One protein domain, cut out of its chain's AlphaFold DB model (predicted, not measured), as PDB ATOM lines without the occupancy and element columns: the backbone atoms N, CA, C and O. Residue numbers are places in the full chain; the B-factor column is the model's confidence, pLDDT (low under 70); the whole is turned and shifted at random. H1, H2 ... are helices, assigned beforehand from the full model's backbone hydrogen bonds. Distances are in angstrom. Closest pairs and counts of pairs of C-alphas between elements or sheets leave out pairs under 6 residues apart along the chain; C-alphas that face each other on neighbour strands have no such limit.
ATOM      1  N   ASP A   3      60.165  -2.937  93.568       92.25
ATOM      2  CA  ASP A   3      61.156  -3.754  92.876       92.25
ATOM      3  C   ASP A   3      60.678  -4.026  91.448       92.25
ATOM      4  O   ASP A   3      59.638  -4.642  91.219       92.25
ATOM      5  N   THR A   4      61.434  -3.497  90.494       94.69
ATOM      6  CA  THR A   4      61.204  -3.603  89.050       94.69
ATOM      7  C   THR A   4      62.339  -4.365  88.370       94.69
ATOM      8  O   THR A   4      62.566  -4.214  87.169       94.69
ATOM      9  N   SER A   5      63.083  -5.162  89.140       94.94
ATOM     10  CA  SER A   5      64.214  -5.933  88.639       94.94
ATOM     11  C   SER A   5      63.779  -6.911  87.539       94.94
ATOM     12  O   SER A   5      62.753  -7.588  87.675       94.94
ATOM     13  N   PRO A   6      64.553  -7.039  86.448       95.12
ATOM     14  CA  PRO A   6      64.354  -8.108  85.483       95.12
ATOM     15  C   PRO A   6      64.630  -9.474  86.126       95.12
ATOM     16  O   PRO A   6      65.363  -9.587  87.106       95.12
ATOM     17  N   VAL A   7      64.102 -10.543  85.520       94.56
ATOM     18  CA  VAL A   7      64.322 -11.930  85.984       94.56
ATOM     19  C   VAL A   7      65.814 -12.299  86.016       94.56
ATOM     20  O   VAL A   7      66.233 -13.128  86.821       94.56
ATOM     21  N   GLN A   8      66.617 -11.697  85.138       93.62
ATOM     22  CA  GLN A   8      68.071 -11.841  85.100       93.62
ATOM     23  C   GLN A   8      68.717 -10.479  84.853       93.62
ATOM     24  O   GLN A   8      68.218  -9.696  84.045       93.62
ATOM     25  N   GLY A   9      69.856 -10.229  85.497       92.38
ATOM     26  CA  GLY A   9      70.620  -8.993  85.351       92.38
ATOM     27  C   GLY A   9      70.660  -8.173  86.637       92.38
ATOM     28  O   GLY A   9      70.581  -8.715  87.736       92.38
ATOM     29  N   LYS A  10      70.846  -6.862  86.481       93.44
ATOM     30  CA  LYS A  10      70.986  -5.912  87.589       93.44
ATOM     31  C   LYS A  10      69.628  -5.625  88.223       93.44
ATOM     32  O   LYS A  10      68.640  -5.495  87.505       93.44
ATOM     33  N   GLY A  11      69.601  -5.500  89.549       94.31
ATOM     34  CA  GLY A  11      68.393  -5.119  90.277       94.31
ATOM     35  C   GLY A  11      68.007  -3.661  90.022       94.31
ATOM     36  O   GLY A  11      68.882  -2.811  89.857       94.31
ATOM     37  N   VAL A  12      66.706  -3.366  89.984       95.44
ATOM     38  CA  VAL A  12      66.181  -2.016  89.731       95.44
ATOM     39  C   VAL A  12      65.065  -1.697  90.713       95.44
ATOM     40  O   VAL A  12      64.005  -2.322  90.686       95.44
ATOM     41  N   LEU A  13      65.270  -0.664  91.530       94.50
ATOM     42  CA  LEU A  13      64.226  -0.080  92.367       94.50
ATOM     43  C   LEU A  13      63.656   1.164  91.691       94.50
ATOM     44  O   LEU A  13      64.393   2.085  91.350       94.50
ATOM     45  N   SER A  14      62.335   1.204  91.564       94.31
ATOM     46  CA  SER A  14      61.598   2.350  91.034       94.31
ATOM     47  C   SER A  14      60.752   3.003  92.125       94.31
ATOM     48  O   SER A  14      60.227   2.343  93.030       94.31
ATOM     49  N   SER A  15      60.581   4.320  92.062       91.88
ATOM     50  CA  SER A  15      59.674   5.035  92.961       91.88
ATOM     51  C   SER A  15      59.071   6.265  92.312       91.88
ATOM     52  O   SER A  15      59.709   6.906  91.486       91.88
ATOM     53  N   TYR A  16      57.884   6.628  92.784       90.75
ATOM     54  CA  TYR A  16      57.244   7.899  92.481       90.75
ATOM     55  C   TYR A  16      57.520   8.868  93.623       90.75
ATOM     56  O   TYR A  16      57.392   8.501  94.795       90.75
ATOM     57  N   VAL A  17      57.915  10.089  93.276       88.81
ATOM     58  CA  VAL A  17      58.185  11.159  94.234       88.81
ATOM     59  C   VAL A  17      57.313  12.341  93.859       88.81
ATOM     60  O   VAL A  17      57.337  12.800  92.720       88.81
ATOM     61  N   VAL A  18      56.536  12.822  94.823       86.31
ATOM     62  CA  VAL A  18      55.710  14.016  94.653       86.31
ATOM     63  C   VAL A  18      56.506  15.212  95.145       86.31
ATOM     64  O   VAL A  18      56.885  15.267  96.314       86.31
ATOM     65  N   VAL A  19      56.730  16.176  94.256       82.94
ATOM     66  CA  VAL A  19      57.173  17.519  94.629       82.94
ATOM     67  C   VAL A  19      55.945  18.416  94.548       82.94
ATOM     68  O   VAL A  19      55.303  18.489  93.503       82.94
ATOM     69  N   ALA A  20      55.587  19.044  95.666       81.25
ATOM     70  CA  ALA A  20      54.430  19.929  95.753       81.25
ATOM     71  C   ALA A  20      54.843  21.334  96.222       81.25
ATOM     72  O   ALA A  20      55.878  21.477  96.888       81.25
ATOM     73  N   PRO A  21      54.082  22.382  95.854       80.88
ATOM     74  CA  PRO A  21      54.382  23.753  96.249       80.88
ATOM     75  C   PRO A  21      54.493  23.905  97.779       80.88
ATOM     76  O   PRO A  21      53.740  23.240  98.500       80.88
ATOM     77  N   PRO A  22      55.410  24.752  98.292       83.56
ATOM     78  CA  PRO A  22      55.701  24.859  99.729       83.56
ATOM     79  C   PRO A  22      54.498  25.220 100.607       83.56
ATOM     80  O   PRO A  22      54.490  24.921 101.794       83.56
ATOM     81  N   ASP A  23      53.492  25.874 100.033       85.19
ATOM     82  CA  ASP A  23      52.260  26.317 100.685       85.19
ATOM     83  C   ASP A  23      51.173  25.226 100.758       85.19
ATOM     84  O   ASP A  23      50.055  25.482 101.207       85.19
ATOM     85  N   THR A  24      51.492  23.993 100.357       81.81
ATOM     86  CA  THR A  24      50.584  22.840 100.431       81.81
ATOM     87  C   THR A  24      50.932  21.905 101.590       81.81
ATOM     88  O   THR A  24      52.045  21.901 102.108       81.81
ATOM     89  N   ALA A  25      49.992  21.033 101.973       80.00
ATOM     90  CA  ALA A  25      50.223  20.014 103.005       80.00
ATOM     91  C   ALA A  25      51.335  19.001 102.650       80.00
ATOM     92  O   ALA A  25      51.840  18.315 103.533       80.00
ATOM     93  N   LEU A  26      51.705  18.905 101.368       80.06
ATOM     94  CA  LEU A  26      52.800  18.074 100.857       80.06
ATOM     95  C   LEU A  26      53.999  18.929 100.417       80.06
ATOM     96  O   LEU A  26      54.836  18.468  99.640       80.06
ATOM     97  N   GLY A  27      54.046  20.191 100.847       82.06
ATOM     98  CA  GLY A  27      55.013  21.167 100.377       82.06
ATOM     99  C   GLY A  27      56.448  20.733 100.623       82.06
ATOM    100  O   GLY A  27      56.802  20.252 101.698       82.06
ATOM    101  N   ASN A  28      57.277  20.902  99.597       85.94
ATOM    102  CA  ASN A  28      58.692  20.577  99.639       85.94
ATOM    103  C   ASN A  28      59.543  21.815  99.322       85.94
ATOM    104  O   ASN A  28      59.060  22.798  98.758       85.94
ATOM    105  N   GLU A  29      60.833  21.750  99.650       87.00
ATOM    106  CA  GLU A  29      61.816  22.778  99.289       87.00
ATOM    107  C   GLU A  29      61.800  23.072  97.771       87.00
ATOM    108  O   GLU A  29      62.038  22.150  96.982       87.00
ATOM    109  N   PRO A  30      61.609  24.333  97.326       86.00
ATOM    110  CA  PRO A  30      61.476  24.682  95.903       86.00
ATOM    111  C   PRO A  30      62.627  24.206  95.016       86.00
ATOM    112  O   PRO A  30      62.450  23.908  93.840       86.00
ATOM    113  N   SER A  31      63.826  24.092  95.583       89.38
ATOM    114  CA  SER A  31      64.998  23.566  94.879       89.38
ATOM    115  C   SER A  31      64.797  22.164  94.289       89.38
ATOM    116  O   SER A  31      65.470  21.840  93.321       89.38
ATOM    117  N   TYR A  32      63.877  21.338  94.807       89.38
ATOM    118  CA  TYR A  32      63.630  20.012  94.232       89.38
ATOM    119  C   TYR A  32      63.093  20.072  92.796       89.38
ATOM    120  O   TYR A  32      63.345  19.149  92.025       89.38
ATOM    121  N   TYR A  33      62.427  21.161  92.401       84.81
ATOM    122  CA  TYR A  33      61.979  21.330  91.017       84.81
ATOM    123  C   TYR A  33      63.147  21.500  90.041       84.81
ATOM    124  O   TYR A  33      63.076  21.021  88.923       84.81
ATOM    125  N   VAL A  34      64.249  22.124  90.461       87.94
ATOM    126  CA  VAL A  34      65.305  22.575  89.534       87.94
ATOM    127  C   VAL A  34      66.666  21.913  89.755       87.94
ATOM    128  O   VAL A  34      67.520  21.974  88.877       87.94
ATOM    129  N   ASP A  35      66.886  21.280  90.910       93.19
ATOM    130  CA  ASP A  35      68.175  20.701  91.294       93.19
ATOM    131  C   ASP A  35      68.125  19.157  91.290       93.19
ATOM    132  O   ASP A  35      67.669  18.545  92.267       93.19
ATOM    133  N   PRO A  36      68.611  18.500  90.216       93.06
ATOM    134  CA  PRO A  36      68.631  17.041  90.129       93.06
ATOM    135  C   PRO A  36      69.550  16.392  91.172       93.06
ATOM    136  O   PRO A  36      69.238  15.311  91.670       93.06
ATOM    137  N   ALA A  37      70.648  17.045  91.566       94.31
ATOM    138  CA  ALA A  37      71.557  16.494  92.570       94.31
ATOM    139  C   ALA A  37      70.885  16.455  93.950       94.31
ATOM    140  O   ALA A  37      71.024  15.481  94.695       94.31
ATOM    141  N   LYS A  38      70.093  17.483  94.276       93.56
ATOM    142  CA  LYS A  38      69.313  17.511  95.517       93.56
ATOM    143  C   LYS A  38      68.219  16.442  95.534       93.56
ATOM    144  O   LYS A  38      68.036  15.794  96.568       93.56
ATOM    145  N   ARG A  39      67.527  16.214  94.408       93.06
ATOM    146  CA  ARG A  39      66.560  15.106  94.277       93.06
ATOM    147  C   ARG A  39      67.232  13.746  94.464       93.06
ATOM    148  O   ARG A  39      66.775  12.960  95.294       93.06
ATOM    149  N   GLN A  40      68.363  13.513  93.796       94.62
ATOM    150  CA  GLN A  40      69.147  12.287  93.948       94.62
ATOM    151  C   GLN A  40      69.543  12.036  95.404       94.62
ATOM    152  O   GLN A  40      69.312  10.948  95.933       94.62
ATOM    153  N   GLN A  41      70.096  13.046  96.079       94.88
ATOM    154  CA  GLN A  41      70.516  12.913  97.471       94.88
ATOM    155  C   GLN A  41      69.338  12.582  98.398       94.88
ATOM    156  O   GLN A  41      69.482  11.749  99.295       94.88
ATOM    157  N   ALA A  42      68.174  13.204  98.188       92.94
ATOM    158  CA  ALA A  42      66.978  12.925  98.978       92.94
ATOM    159  C   ALA A  42      66.495  11.478  98.795       92.94
ATOM    160  O   ALA A  42      66.209  10.803  99.786       92.94
ATOM    161  N   VAL A  43      66.479  10.974  97.556       93.75
ATOM    162  CA  VAL A  43      66.103   9.581  97.270       93.75
ATOM    163  C   VAL A  43      67.094   8.597  97.896       93.75
ATOM    164  O   VAL A  43      66.669   7.648  98.551       93.75
ATOM    165  N   LEU A  44      68.404   8.836  97.771       95.06
ATOM    166  CA  LEU A  44      69.429   7.976  98.378       95.06
ATOM    167  C   LEU A  44      69.371   7.971  99.910       95.06
ATOM    168  O   LEU A  44      69.603   6.937 100.534       95.06
ATOM    169  N   ASN A  45      69.034   9.103 100.529       94.94
ATOM    170  CA  ASN A  45      68.831   9.173 101.974       94.94
ATOM    171  C   ASN A  45      67.601   8.366 102.411       94.94
ATOM    172  O   ASN A  45      67.679   7.635 103.396       94.94
ATOM    173  N   ALA A  46      66.488   8.464 101.679       93.06
ATOM    174  CA  ALA A  46      65.292   7.671 101.962       93.06
ATOM    175  C   ALA A  46      65.555   6.162 101.791       93.06
ATOM    176  O   ALA A  46      65.138   5.358 102.624       93.06
ATOM    177  N   LEU A  47      66.306   5.787 100.752       94.12
ATOM    178  CA  LEU A  47      66.756   4.417 100.500       94.12
ATOM    179  C   LEU A  47      67.604   3.862 101.646       94.12
ATOM    180  O   LEU A  47      67.324   2.771 102.136       94.12
ATOM    181  N   GLU A  48      68.612   4.610 102.099       95.88
ATOM    182  CA  GLU A  48      69.447   4.197 103.230       95.88
ATOM    183  C   GLU A  48      68.627   4.049 104.516       95.88
ATOM    184  O   GLU A  48      68.800   3.076 105.246       95.88
ATOM    185  N   GLN A  49      67.712   4.982 104.793       95.50
ATOM    186  CA  GLN A  49      66.847   4.900 105.973       95.50
ATOM    187  C   GLN A  49      65.964   3.648 105.954       95.50
ATOM    188  O   GLN A  49      65.712   3.061 107.005       95.50
ATOM    189  N   GLN A  50      65.497   3.238 104.774       94.12
ATOM    190  CA  GLN A  50      64.593   2.104 104.627       94.12
ATOM    191  C   GLN A  50      65.321   0.753 104.559       94.12
ATOM    192  O   GLN A  50      64.834  -0.232 105.113       94.12
ATOM    193  N   PHE A  51      66.466   0.688 103.877       93.31
ATOM    194  CA  PHE A  51      67.139  -0.570 103.533       93.31
ATOM    195  C   PHE A  51      68.557  -0.694 104.093       93.31
ATOM    196  O   PHE A  51      69.172  -1.745 103.932       93.31
ATOM    197  N   GLY A  52      69.072   0.334 104.766       95.75
ATOM    198  CA  GLY A  52      70.412   0.378 105.342       95.75
ATOM    199  C   GLY A  52      71.494   0.907 104.387       95.75
ATOM    200  O   GLY A  52      71.224   1.186 103.216       95.75
ATOM    201  N   PRO A  53      72.747   1.026 104.869       96.19
ATOM    202  CA  PRO A  53      73.844   1.684 104.147       96.19
ATOM    203  C   PRO A  53      74.143   1.116 102.756       96.19
ATOM    204  O   PRO A  53      74.534   1.871 101.868       96.19
ATOM    205  N   GLN A  54      73.917  -0.187 102.532       93.50
ATOM    206  CA  GLN A  54      74.115  -0.801 101.212       93.50
ATOM    207  C   GLN A  54      73.243  -0.188 100.109       93.50
ATOM    208  O   GLN A  54      73.589  -0.289  98.940       93.50
ATOM    209  N   ALA A  55      72.141   0.486 100.449       92.44
ATOM    210  CA  ALA A  55      71.271   1.116  99.459       92.44
ATOM    211  C   ALA A  55      71.910   2.338  98.770       92.44
ATOM    212  O   ALA A  55      71.338   2.879  97.826       92.44
ATOM    213  N   ARG A  56      73.091   2.773  99.235       93.19
ATOM    214  CA  ARG A  56      73.929   3.770  98.557       93.19
ATOM    215  C   ARG A  56      74.896   3.177  97.537       93.19
ATOM    216  O   ARG A  56      75.445   3.937  96.744       93.19
ATOM    217  N   ASP A  57      75.110   1.865  97.558       94.38
ATOM    218  CA  ASP A  57      75.944   1.178  96.575       94.38
ATOM    219  C   ASP A  57      75.133   0.965  95.288       94.38
ATOM    220  O   ASP A  57      74.570  -0.100  95.037       94.38
TER     221      ASP A  57
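This is residues 3 to 57 of the 134 residues of the protein "Amine oxidase" of Mycobacterium xenopi RIVM700367 (UniProt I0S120). One 16-residue helix, H2, has a very short helix at each end: H1 meets it at a corner just before it begins, and H3 folds back on its last turns. Past this helical part, at a slant, runs a long unnamed stretch, residues 3 to 30, with residues 8 and 23 at the far ends of the model; the whole is loosely built. The printed part has 55 residues with three named helices, in the order H1, H2, H3, and no named strand. The class is all helix, though helices hold just 24 of the 55 residues. It is loose, with a radius of gyration of the C-alphas of 13.7 A, and spans 43 by 21 by 20 A.

Find C-alpha 36 at (68.631, 17.041, 90.129); from there H2, residues 36 to 51, runs 22.2 A to C-alpha 51 at (67.139, -0.570, 103.533). Before it, look for H1 at residues 31 to 34, beginning at C-alpha 31 at (64.998, 23.566, 94.879). After it comes H3, residues 53 to 56.

Look first at residues 44 to 48 of H2, the part that touches H3; the closest C-alphas, those of Glu 48 and Ala 55, are 5.2 A apart. At residues 38 to 39, H2 and H1 only just touch, only at the corner, with 3 pairs of C-alphas within 8 A; the closest, those of Tyr 32 and Arg 39, are 5.7 A apart. H1 and H3 are apart. In H2 every O i to N i+4 pair is within hydrogen-bond range; H1 and H3 are too short for such a pair.

The C-alphas farthest apart are those of Gln 8 and Asp 23, at 44.1 A. Both links, H1 to H2 and H2 to H3, are tight. The printed part has no cut; its mean pLDDT is 90.9, and no printed residue is under 70.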